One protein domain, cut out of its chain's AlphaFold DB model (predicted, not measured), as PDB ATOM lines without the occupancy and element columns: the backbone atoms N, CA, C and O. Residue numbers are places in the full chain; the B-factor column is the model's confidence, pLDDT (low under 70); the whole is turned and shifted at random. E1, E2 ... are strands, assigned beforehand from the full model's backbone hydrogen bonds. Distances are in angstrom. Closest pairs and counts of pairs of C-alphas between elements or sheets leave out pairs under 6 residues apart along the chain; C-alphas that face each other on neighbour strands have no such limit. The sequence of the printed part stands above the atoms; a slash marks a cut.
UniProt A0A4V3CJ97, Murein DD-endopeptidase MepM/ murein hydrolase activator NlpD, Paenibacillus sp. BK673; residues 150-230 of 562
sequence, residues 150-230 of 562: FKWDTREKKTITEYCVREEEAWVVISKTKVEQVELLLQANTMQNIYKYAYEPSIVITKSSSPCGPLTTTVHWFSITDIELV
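This is residues 150 to 230 of the 562 residues of the protein "Murein DD-endopeptidase MepM/ murein hydrolase activator NlpD" of Paenibacillus sp. BK673 (UniProt A0A4V3CJ97). Two long two-stranded ribbons, the hairpins E1-E2 and E3-E4, run side by side lengthwise and make a slender rod. The ribbons pair with each other only over short stretches: E2 with E3 at one end of the rod, and E4 with E1 farther along, so the ring of four strands is loosely closed. The printed part has 81 residues, with no named helix and four strands in the order E1, E2, E3, E4, each antiparallel to its neighbours; the class is all strand. The whole is extended, with a radius of gyration of the C-alphas of 18.7 A, and spans 64 by 18 by 17 A.

E1, residues 150 to 167, begins at C-alpha 150 at (194.377, 51.255, 371.922) and is 49.5 A long from first to last C-alpha. E2, residues 170 to 189, is the longest strand, with 20 residues over 56.8 A, and ends at C-alpha 189 at (200.031, 50.784, 374.709). E3, residues 194 to 210, is 47.7 A long and bends by 54 degrees at residue 200. E4, residues 213 to 229, is 47.3 A long and ends at C-alpha 229 at (203.260, 41.571, 377.928).

The four strands are a closed barrel, a ring in which each strand has two neighbours, and also a meander, each strand the antiparallel neighbour of the one before. E1 and E2 form a hairpin at 171 degrees, with N 159 and O 178 2.8 A apart, within hydrogen-bond range. On the other side of E2, beside its residues 186 to 189, is E3; this hairpin stands at 165 degrees, with N 188 and O 195 within hydrogen-bond range at 2.8 A. E3 and E4 form a hairpin at 169 degrees, with N 204 and O 219 within hydrogen-bond range at 2.9 A. E4 and E1 are antiparallel at 172 degrees, E4 beside residues 157 to 162 of E1, with N 218 and O 160 within hydrogen-bond range at 2.8 A. The closest C-alphas of E1 and E3, those of Cys 164 and Ser 210, are 6.7 A apart.

The C-alphas farthest apart, those of Glu 169 and Met 191, are separated by 64.2 A. The printed part has no cut, and its three links, E1 to E2, E2 to E3 and E3 to E4, are tight. The mean pLDDT of the printed part is 86.2; residues 225 to 226 are under 70.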
ATOM      1  N   PHE A 150     195.023  52.552 372.128       91.12
ATOM      2  CA  PHE A 150     194.377  51.255 371.922       91.12
ATOM      3  C   PHE A 150     194.284  50.884 370.442       91.12
ATOM      4  O   PHE A 150     194.032  51.745 369.597       91.12
ATOM      5  N   LYS A 151     194.455  49.596 370.137       94.88
ATOM      6  CA  LYS A 151     194.112  49.001 368.840       94.88
ATOM      7  C   LYS A 151     192.940  48.051 369.020       94.88
ATOM      8  O   LYS A 151     192.947  47.246 369.949       94.88
ATOM      9  N   TRP A 152     191.979  48.134 368.111       93.75
ATOM     10  CA  TRP A 152     190.726  47.391 368.176       93.75
ATOM     11  C   TRP A 152     190.590  46.415 367.009       93.75
ATOM     12  O   TRP A 152     191.176  46.629 365.946       93.75
ATOM     13  N   ASP A 153     189.814  45.360 367.231       93.38
ATOM     14  CA  ASP A 153     189.356  44.405 366.228       93.38
ATOM     15  C   ASP A 153     187.834  44.353 366.231       93.38
ATOM     16  O   ASP A 153     187.212  43.924 367.210       93.38
ATOM     17  N   THR A 154     187.236  44.787 365.128       93.94
ATOM     18  CA  THR A 154     185.791  44.759 364.946       93.94
ATOM     19  C   THR A 154     185.345  43.334 364.628       93.94
ATOM     20  O   THR A 154     185.735  42.759 363.610       93.94
ATOM     21  N   ARG A 155     184.485  42.758 365.472       91.19
ATOM     22  CA  ARG A 155     183.925  41.413 365.286       91.19
ATOM     23  C   ARG A 155     182.411  41.383 365.379       91.19
ATOM     24  O   ARG A 155     181.785  42.196 366.053       91.19
ATOM     25  N   GLU A 156     181.819  40.364 364.766       92.62
ATOM     26  CA  GLU A 156     180.375  40.149 364.814       92.62
ATOM     27  C   GLU A 156     179.973  39.316 366.033       92.62
ATOM     28  O   GLU A 156     180.282  38.128 366.143       92.62
ATOM     29  N   LYS A 157     179.210  39.926 366.938       88.19
ATOM     30  CA  LYS A 157     178.489  39.233 368.001       88.19
ATOM     31  C   LYS A 157     177.125  38.802 367.484       88.19
ATOM     32  O   LYS A 157     176.287  39.638 367.142       88.19
ATOM     33  N   LYS A 158     176.846  37.501 367.529       94.12
ATOM     34  CA  LYS A 158     175.538  36.942 367.163       94.12
ATOM     35  C   LYS A 158     174.781  36.486 368.406       94.12
ATOM     36  O   LYS A 158     175.265  35.648 369.155       94.12
ATOM     37  N   THR A 159     173.575  37.007 368.613       92.00
ATOM     38  CA  THR A 159     172.655  36.574 369.675       92.00
ATOM     39  C   THR A 159     171.419  35.945 369.050       92.00
ATOM     40  O   THR A 159     170.730  36.587 368.262       92.00
ATOM     41  N   ILE A 160     171.138  34.694 369.392       94.69
ATOM     42  CA  ILE A 160     169.966  33.945 368.948       94.69
ATOM     43  C   ILE A 160     169.065  33.767 370.166       94.69
ATOM     44  O   ILE A 160     169.462  33.115 371.127       94.69
ATOM     45  N   THR A 161     167.872  34.349 370.133       92.50
ATOM     46  CA  THR A 161     166.903  34.266 371.231       92.50
ATOM     47  C   THR A 161     165.670  33.511 370.771       92.50
ATOM     48  O   THR A 161     165.056  33.880 369.766       92.50
ATOM     49  N   GLU A 162     165.295  32.476 371.513       95.00
ATOM     50  CA  GLU A 162     164.036  31.765 371.326       95.00
ATOM     51  C   GLU A 162     162.891  32.468 372.064       95.00
ATOM     52  O   GLU A 162     163.034  32.935 373.195       95.00
ATOM     53  N   TYR A 163     161.733  32.535 371.415       89.69
ATOM     54  CA  TYR A 163     160.502  33.119 371.929       89.69
ATOM     55  C   TYR A 163     159.376  32.103 371.803       89.69
ATOM     56  O   TYR A 163     159.234  31.453 370.770       89.69
ATOM     57  N   CYS A 164     158.546  32.020 372.834       90.12
ATOM     58  CA  CYS A 164     157.305  31.264 372.799       90.12
ATOM     59  C   CYS A 164     156.166  32.204 372.387       90.12
ATOM     60  O   CYS A 164     155.880  33.175 373.090       90.12
ATOM     61  N   VAL A 165     155.537  31.931 371.249       90.25
ATOM     62  CA  VAL A 165     154.391  32.682 370.720       90.25
ATOM     63  C   VAL A 165     153.194  31.754 370.563       90.25
ATOM     64  O   VAL A 165     153.342  30.549 370.369       90.25
ATOM     65  N   ARG A 166     151.994  32.318 370.700       83.88
ATOM     66  CA  ARG A 166     150.741  31.585 370.531       83.88
ATOM     67  C   ARG A 166     150.194  31.860 369.137       83.88
ATOM     68  O   ARG A 166     149.863  33.006 368.842       83.88
ATOM     69  N   GLU A 167     150.092  30.823 368.320       86.38
ATOM     70  CA  GLU A 167     149.499  30.881 366.983       86.38
ATOM     71  C   GLU A 167     148.245  30.008 366.956       86.38
ATOM     72  O   GLU A 167     148.301  28.836 367.320       86.38
ATOM     73  N   GLU A 168     147.113  30.607 366.568       83.50
ATOM     74  CA  GLU A 168     145.769  30.003 366.548       83.50
ATOM     75  C   GLU A 168     145.380  29.343 367.888       83.50
ATOM     76  O   GLU A 168     144.804  30.001 368.759       83.50
ATOM     77  N   GLU A 169     145.745  28.073 368.089       76.19
ATOM     78  CA  GLU A 169     145.484  27.285 369.301       76.19
ATOM     79  C   GLU A 169     146.727  26.570 369.875       76.19
ATOM     80  O   GLU A 169     146.620  25.895 370.901       76.19
ATOM     81  N   ALA A 170     147.917  26.747 369.286       79.50
ATOM     82  CA  ALA A 170     149.149  26.072 369.697       79.50
ATOM     83  C   ALA A 170     150.253  27.052 370.135       79.50
ATOM     84  O   ALA A 170     150.376  28.177 369.647       79.50
ATOM     85  N   TRP A 171     151.076  26.606 371.083       82.25
ATOM     86  CA  TRP A 171     152.296  27.298 371.491       82.25
ATOM     87  C   TRP A 171     153.450  26.856 370.589       82.25
ATOM     88  O   TRP A 171     153.755  25.666 370.524       82.25
ATOM     89  N   VAL A 172     154.090  27.803 369.905       88.00
ATOM     90  CA  VAL A 172     155.188  27.549 368.964       88.00
ATOM     91  C   VAL A 172     156.425  28.333 369.394       88.00
ATOM     92  O   VAL A 172     156.332  29.475 369.854       88.00
ATOM     93  N   VAL A 173     157.599  27.714 369.259       89.69
ATOM     94  CA  VAL A 173     158.889  28.368 369.501       89.69
ATOM     95  C   VAL A 173     159.406  28.966 368.197       89.69
ATOM     96  O   VAL A 173     159.545  28.261 367.202       89.69
ATOM     97  N   ILE A 174     159.737  30.255 368.215       92.06
ATOM     98  CA  ILE A 174     160.409  30.950 367.111       92.06
ATOM     99  C   ILE A 174     161.758  31.493 367.582       92.06
ATOM    100  O   ILE A 174     161.890  31.926 368.723       92.06
ATOM    101  N   SER A 175     162.758  31.542 366.705       92.06
ATOM    102  CA  SER A 175     164.067  32.132 367.017       92.06
ATOM    103  C   SER A 175     164.256  33.467 366.299       92.06
ATOM    104  O   SER A 175     164.037  33.544 365.088       92.06
ATOM    105  N   LYS A 176     164.739  34.502 366.995       94.25
ATOM    106  CA  LYS A 176     165.243  35.730 366.355       94.25
ATOM    107  C   LYS A 176     166.749  35.829 366.520       94.25
ATOM    108  O   LYS A 176     167.277  35.604 367.603       94.25
ATOM    109  N   THR A 177     167.425  36.210 365.441       95.31
ATOM    110  CA  THR A 177     168.864  36.478 365.438       95.31
ATOM    111  C   THR A 177     169.105  37.982 365.436       95.31
ATOM    112  O   THR A 177     168.559  38.694 364.597       95.31
ATOM    113  N   LYS A 178     169.958  38.452 366.343       94.25
ATOM    114  CA  LYS A 178     170.521  39.801 366.356       94.25
ATOM    115  C   LYS A 178     172.022  39.708 366.092       94.25
ATOM    116  O   LYS A 178     172.700  38.918 366.747       94.25
ATOM    117  N   VAL A 179     172.524  40.502 365.151       93.44
ATOM    118  CA  VAL A 179     173.961  40.653 364.883       93.44
ATOM    119  C   VAL A 179     174.361  42.071 365.269       93.44
ATOM    120  O   VAL A 179     173.696  43.029 364.878       93.44
ATOM    121  N   GLU A 180     175.407  42.195 366.075       90.44
ATOM    122  CA  GLU A 180     175.962  43.465 366.539       90.44
ATOM    123  C   GLU A 180     177.467  43.469 366.265       90.44
ATOM    124  O   GLU A 180     178.128  42.459 366.496       90.44
ATOM    125  N   GLN A 181     178.013  44.591 365.801       91.06
ATOM    126  CA  GLN A 181     179.463  44.766 365.733       91.06
ATOM    127  C   GLN A 181     179.983  45.119 367.132       91.06
ATOM    128  O   GLN A 181     179.424  45.994 367.797       91.06
ATOM    129  N   VAL A 182     181.021  44.423 367.584       87.75
ATOM    130  CA  VAL A 182     181.708  44.665 368.858       87.75
ATOM    131  C   VAL A 182     183.187  44.913 368.605       87.75
ATOM    132  O   VAL A 182     183.771  44.313 367.710       87.75
ATOM    133  N   GLU A 183     183.792  45.791 369.396       90.56
ATOM    134  CA  GLU A 183     185.205  46.149 369.271       90.56
ATOM    135  C   GLU A 183     185.983  45.424 370.366       90.56
ATOM    136  O   GLU A 183     185.789  45.692 371.551       90.56
ATOM    137  N   LEU A 184     186.849  44.489 369.991       86.94
ATOM    138  CA  LEU A 184     187.705  43.765 370.928       86.94
ATOM    139  C   LEU A 184     189.068  44.444 371.011       86.94
ATOM    140  O   LEU A 184     189.660  44.797 369.991       86.94
ATOM    141  N   LEU A 185     189.565  44.659 372.223       87.31
ATOM    142  CA  LEU A 185     190.849  45.303 372.451       87.31
ATOM    143  C   LEU A 185     191.981  44.356 372.043       87.31
ATOM    144  O   LEU A 185     192.284  43.433 372.775       87.31
ATOM    145  N   LEU A 186     192.647  44.589 370.914       93.69
ATOM    146  CA  LEU A 186     193.800  43.776 370.508       93.69
ATOM    147  C   LEU A 186     195.081  44.167 371.223       93.69
ATOM    148  O   LEU A 186     195.941  43.323 371.462       93.69
ATOM    149  N   GLN A 187     195.254  45.463 371.474       92.44
ATOM    150  CA  GLN A 187     196.496  45.980 372.024       92.44
ATOM    151  C   GLN A 187     196.248  47.254 372.830       92.44
ATOM    152  O   GLN A 187     195.562  48.159 372.350       92.44
ATOM    153  N   ALA A 188     196.857  47.352 374.008       85.69
ATOM    154  CA  ALA A 188     196.915  48.565 374.814       85.69
ATOM    155  C   ALA A 188     198.373  48.990 375.000       85.69
ATOM    156  O   ALA A 188     199.147  48.284 375.636       85.69
ATOM    157  N   ASN A 189     198.743  50.146 374.455       91.12
ATOM    158  CA  ASN A 189     200.031  50.784 374.709       91.12
ATOM    159  C   ASN A 189     199.840  51.772 375.848       91.12
ATOM    160  O   ASN A 189     199.175  52.791 375.652       91.12
ATOM    161  N   THR A 190     200.391  51.484 377.015       86.19
ATOM    162  CA  THR A 190     200.209  52.306 378.213       86.19
ATOM    163  C   THR A 190     201.560  52.735 378.767       86.19
ATOM    164  O   THR A 190     202.600  52.330 378.255       86.19
ATOM    165  N   MET A 191     201.551  53.557 379.817       84.75
ATOM    166  CA  MET A 191     202.776  53.927 380.532       84.75
ATOM    167  C   MET A 191     203.356  52.765 381.350       84.75
ATOM    168  O   MET A 191     204.534  52.792 381.682       84.75
ATOM    169  N   GLN A 192     202.545  51.739 381.629       76.75
ATOM    170  CA  GLN A 192     202.951  50.515 382.321       76.75
ATOM    171  C   GLN A 192     203.622  49.546 381.360       76.75
ATOM    172  O   GLN A 192     204.735  49.111 381.588       76.75
ATOM    173  N   ASN A 193     202.958  49.180 380.270       80.31
ATOM    174  CA  ASN A 193     203.502  48.214 379.326       80.31
ATOM    175  C   ASN A 193     202.712  48.284 378.013       80.31
ATOM    176  O   ASN A 193     201.745  49.040 377.866       80.31
ATOM    177  N   ILE A 194     203.118  47.477 377.043       85.50
ATOM    178  CA  ILE A 194     202.319  47.172 375.868       85.50
ATOM    179  C   ILE A 194     201.693  45.791 376.079       85.50
ATOM    180  O   ILE A 194     202.393  44.786 376.128       85.50
ATOM    181  N   TYR A 195     200.368  45.755 376.160       79.69
ATOM    182  CA  TYR A 195     199.581  44.538 376.359       79.69
ATOM    183  C   TYR A 195     198.964  44.116 375.034       79.69
ATOM    184  O   TYR A 195     198.330  44.946 374.379       79.69
ATOM    185  N   LYS A 196     199.109  42.849 374.642       84.44
ATOM    186  CA  LYS A 196     198.408  42.251 373.496       84.44
ATOM    187  C   LYS A 196     197.424  41.195 373.972       84.44
ATOM    188  O   LYS A 196     197.739  40.419 374.861       84.44
ATOM    189  N   TYR A 197     196.254  41.148 373.351       83.69
ATOM    190  CA  TYR A 197     195.174  40.257 373.753       83.69
ATOM    191  C   TYR A 197     194.864  39.256 372.654       83.69
ATOM    192  O   TYR A 197     194.694  39.623 371.485       83.69
ATOM    193  N   ALA A 198     194.724  37.997 373.052       78.81
ATOM    194  CA  ALA A 198     194.222  36.933 372.201       78.81
ATOM    195  C   ALA A 198     192.787  36.572 372.598       78.81
ATOM    196  O   ALA A 198     192.433  36.572 373.779       78.81
ATOM    197  N   TYR A 199     191.963  36.249 371.599       84.12
ATOM    198  CA  TYR A 199     190.559  35.902 371.791       84.12
ATOM    199  C   TYR A 199     190.195  34.624 371.047       84.12
ATOM    200  O   TYR A 199     190.552  34.458 369.878       84.12
ATOM    201  N   GLU A 200     189.367  33.796 371.677       86.88
ATOM    202  CA  GLU A 200     188.736  32.640 371.043       86.88
ATOM    203  C   GLU A 200     187.204  32.759 371.045       86.88
ATOM    204  O   GLU A 200     186.625  33.336 371.974       86.88
ATOM    205  N   PRO A 201     186.515  32.228 370.014       88.44
ATOM    206  CA  PRO A 201     185.059  32.174 370.000       88.44
ATOM    207  C   PRO A 201     184.522  31.356 371.177       88.44
ATOM    208  O   PRO A 201     184.934  30.220 371.405       88.44
ATOM    209  N   SER A 202     183.545  31.905 371.886       76.12
ATOM    210  CA  SER A 202     182.845  31.243 372.982       76.12
ATOM    211  C   SER A 202     181.333  31.319 372.787       76.12
ATOM    212  O   SER A 202     180.813  32.166 372.060       76.12
ATOM    213  N   ILE A 203     180.602  30.383 373.392       85.25
ATOM    214  CA  ILE A 203     179.141  30.334 373.303       85.25
ATOM    215  C   ILE A 203     178.576  30.356 374.715       85.25
ATOM    216  O   ILE A 203     178.856  29.469 375.519       85.25
ATOM    217  N   VAL A 204     177.753  31.358 375.003       81.19
ATOM    218  CA  VAL A 204     177.021  31.468 376.265       81.19
ATOM    219  C   VAL A 204     175.570  31.094 376.009       81.19
ATOM    220  O   VAL A 204     174.899  31.728 375.197       81.19
ATOM    221  N   ILE A 205     175.086  30.057 376.693       87.25
ATOM    222  CA  ILE A 205     173.703  29.591 376.578       87.25
ATOM    223  C   ILE A 205     172.980  29.862 377.890       87.25
ATOM    224  O   ILE A 205     173.313  29.282 378.923       87.25
ATOM    225  N   THR A 206     171.947  30.695 377.835       85.50
ATOM    226  CA  THR A 206     171.059  30.958 378.969       85.50
ATOM    227  C   THR A 206     169.711  30.310 378.707       85.50
ATOM    228  O   THR A 206     169.177  30.419 377.606       85.50
ATOM    229  N   LYS A 207     169.144  29.640 379.714       91.00
ATOM    230  CA  LYS A 207     167.814  29.028 379.624       91.00
ATOM    231  C   LYS A 207     166.794  29.838 380.412       91.00
ATOM    232  O   LYS A 207     167.085  30.276 381.521       91.00
ATOM    233  N   SER A 208     165.597  29.989 379.864       85.88
ATOM    234  CA  SER A 208     164.456  30.600 380.545       85.88
ATOM    235  C   SER A 208     163.238  29.683 380.477       85.88
ATOM    236  O   SER A 208     163.068  28.901 379.543       85.88
ATOM    237  N   SER A 209     162.393  29.735 381.505       87.50
ATOM    238  CA  SER A 209     161.155  28.955 381.533       87.50
ATOM    239  C   SER A 209     160.075  29.651 380.708       87.50
ATOM    240  O   SER A 209     159.897  30.862 380.828       87.50
ATOM    241  N   SER A 210     159.315  28.890 379.921       88.00
ATOM    242  CA  SER A 210     158.180  29.406 379.150       88.00
ATOM    243  C   SER A 210     157.036  28.385 379.048       88.00
ATOM    244  O   SER A 210     157.249  27.204 379.333       88.00
ATOM    245  N   PRO A 211     155.837  28.800 378.591       84.56
ATOM    246  CA  PRO A 211     154.730  27.888 378.288       84.56
ATOM    247  C   PRO A 211     155.049  26.830 377.216       84.56
ATOM    248  O   PRO A 211     154.435  25.770 377.220       84.56
ATOM    249  N   CYS A 212     156.024  27.088 376.337       83.75
ATOM    250  CA  CYS A 212     156.507  26.144 375.322       83.75
ATOM    251  C   CYS A 212     157.558  25.153 375.869       83.75
ATOM    252  O   CYS A 212     158.101  24.357 375.108       83.75
ATOM    253  N   GLY A 213     157.902  25.225 377.161       86.81
ATOM    254  CA  GLY A 213     159.073  24.559 377.738       86.81
ATOM    255  C   GLY A 213     160.285  25.497 377.873       86.81
ATOM    256  O   GLY A 213     160.134  26.722 377.784       86.81
ATOM    257  N   PRO A 214     161.486  24.959 378.155       88.12
ATOM    258  CA  PRO A 214     162.690  25.764 378.338       88.12
ATOM    259  C   PRO A 214     163.138  26.390 377.011       88.12
ATOM    260  O   PRO A 214     163.461  25.670 376.071       88.12
ATOM    261  N   LEU A 215     163.187  27.720 376.957       91.06
ATOM    262  CA  LEU A 215     163.719  28.485 375.826       91.06
ATOM    263  C   LEU A 215     165.201  28.770 376.040       91.06
ATOM    264  O   LEU A 215     165.653  28.921 377.179       91.06
ATOM    265  N   THR A 216     165.949  28.883 374.951       91.19
ATOM    266  CA  THR A 216     167.375  29.200 374.962       91.19
ATOM    267  C   THR A 216     167.657  30.576 374.364       91.19
ATOM    268  O   THR A 216     167.098  30.994 373.350       91.19
ATOM    269  N   THR A 217     168.586  31.282 374.998       88.25
ATOM    270  CA  THR A 217     169.286  32.420 374.412       88.25
ATOM    271  C   THR A 217     170.735  32.005 374.224       88.25
ATOM    272  O   THR A 217     171.438  31.767 375.205       88.25
ATOM    273  N   THR A 218     171.174  31.909 372.973       91.25
ATOM    274  CA  THR A 218     172.544  31.556 372.597       91.25
ATOM    275  C   THR A 218     173.282  32.806 372.141       91.25
ATOM    276  O   THR A 218     172.910  33.430 371.148       91.25
ATOM    277  N   VAL A 219     174.336  33.181 372.856       87.38
ATOM    278  CA  VAL A 219     175.203  34.315 372.525       87.38
ATOM    279  C   VAL A 219     176.541  33.772 372.043       87.38
ATOM    280  O   VAL A 219     177.274  33.164 372.819       87.38
ATOM    281  N   HIS A 220     176.870  34.004 370.775       84.88
ATOM    282  CA  HIS A 220     178.229  33.845 370.267       84.88
ATOM    283  C   HIS A 220     179.043  35.061 370.712       84.88
ATOM    284  O   HIS A 220     178.720  36.200 370.358       84.88
ATOM    285  N   TRP A 221     180.054  34.810 371.531       83.56
ATOM    286  CA  TRP A 221     180.922  35.803 372.147       83.56
ATOM    287  C   TRP A 221     182.392  35.480 371.852       83.56
ATOM    288  O   TRP A 221     182.701  34.498 371.177       83.56
ATOM    289  N   PHE A 222     183.297  36.321 372.339       79.94
ATOM    290  CA  PHE A 222     184.736  36.115 372.255       79.94
ATOM    291  C   PHE A 222     185.330  36.263 373.649       79.94
ATOM    292  O   PHE A 222     185.133  37.283 374.312       79.94
ATOM    293  N   SER A 223     186.026  35.232 374.108       72.69
ATOM    294  CA  SER A 223     186.659  35.217 375.424       72.69
ATOM    295  C   SER A 223     188.154  35.447 375.277       72.69
ATOM    296  O   SER A 223     188.769  34.879 374.376       72.69
ATOM    297  N   ILE A 224     188.725  36.272 376.157       70.75
ATOM    298  CA  ILE A 224     190.177  36.457 376.239       70.75
ATOM    299  C   ILE A 224     190.795  35.122 376.648       70.75
ATOM    300  O   ILE A 224     190.351  34.513 377.624       70.75
ATOM    301  N   THR A 225     191.796  34.674 375.902       67.19
ATOM    302  CA  THR A 225     192.553  33.455 376.206       67.19
ATOM    303  C   THR A 225     193.937  33.750 376.741       67.19
ATOM    304  O   THR A 225     194.438  32.985 377.561       67.19
ATOM    305  N   ASP A 226     194.524  34.865 376.317       64.12
ATOM    306  CA  ASP A 226     195.853  35.277 376.735       64.12
ATOM    307  C   ASP A 226     195.991  36.802 376.732       64.12
ATOM    308  O   ASP A 226     195.334  37.501 375.948       64.12
ATOM    309  N   ILE A 227     196.850  37.297 377.622       72.38
ATOM    310  CA  ILE A 227     197.291  38.689 377.672       72.38
ATOM    311  C   ILE A 227     198.815  38.665 377.732       72.38
ATOM    312  O   ILE A 227     199.407  38.398 378.776       72.38
ATOM    313  N   GLU A 228     199.438  38.956 376.600       74.31
ATOM    314  CA  GLU A 228     200.886  38.980 376.452       74.31
ATOM    315  C   GLU A 228     201.420  40.372 376.816       74.31
ATOM    316  O   GLU A 228     200.978  41.391 376.270       74.31
ATOM    317  N   LEU A 229     202.400  40.409 377.720       71.56
ATOM    318  CA  LEU A 229     203.260  41.571 377.928       71.56
ATOM    319  C   LEU A 229     204.311  41.585 376.820       71.56
ATOM    320  O   LEU A 229     205.063  40.629 376.666       71.56
ATOM    321  N   VAL A 230     204.354  42.656 376.032       79.12
ATOM    322  CA  VAL A 230     205.323  42.774 374.930       79.12
ATOM    323  C   VAL A 230     206.712  43.154 375.436       79.12
ATOM    324  O   VAL A 230     207.695  42.883 374.750       79.12
TER     325      VAL A 230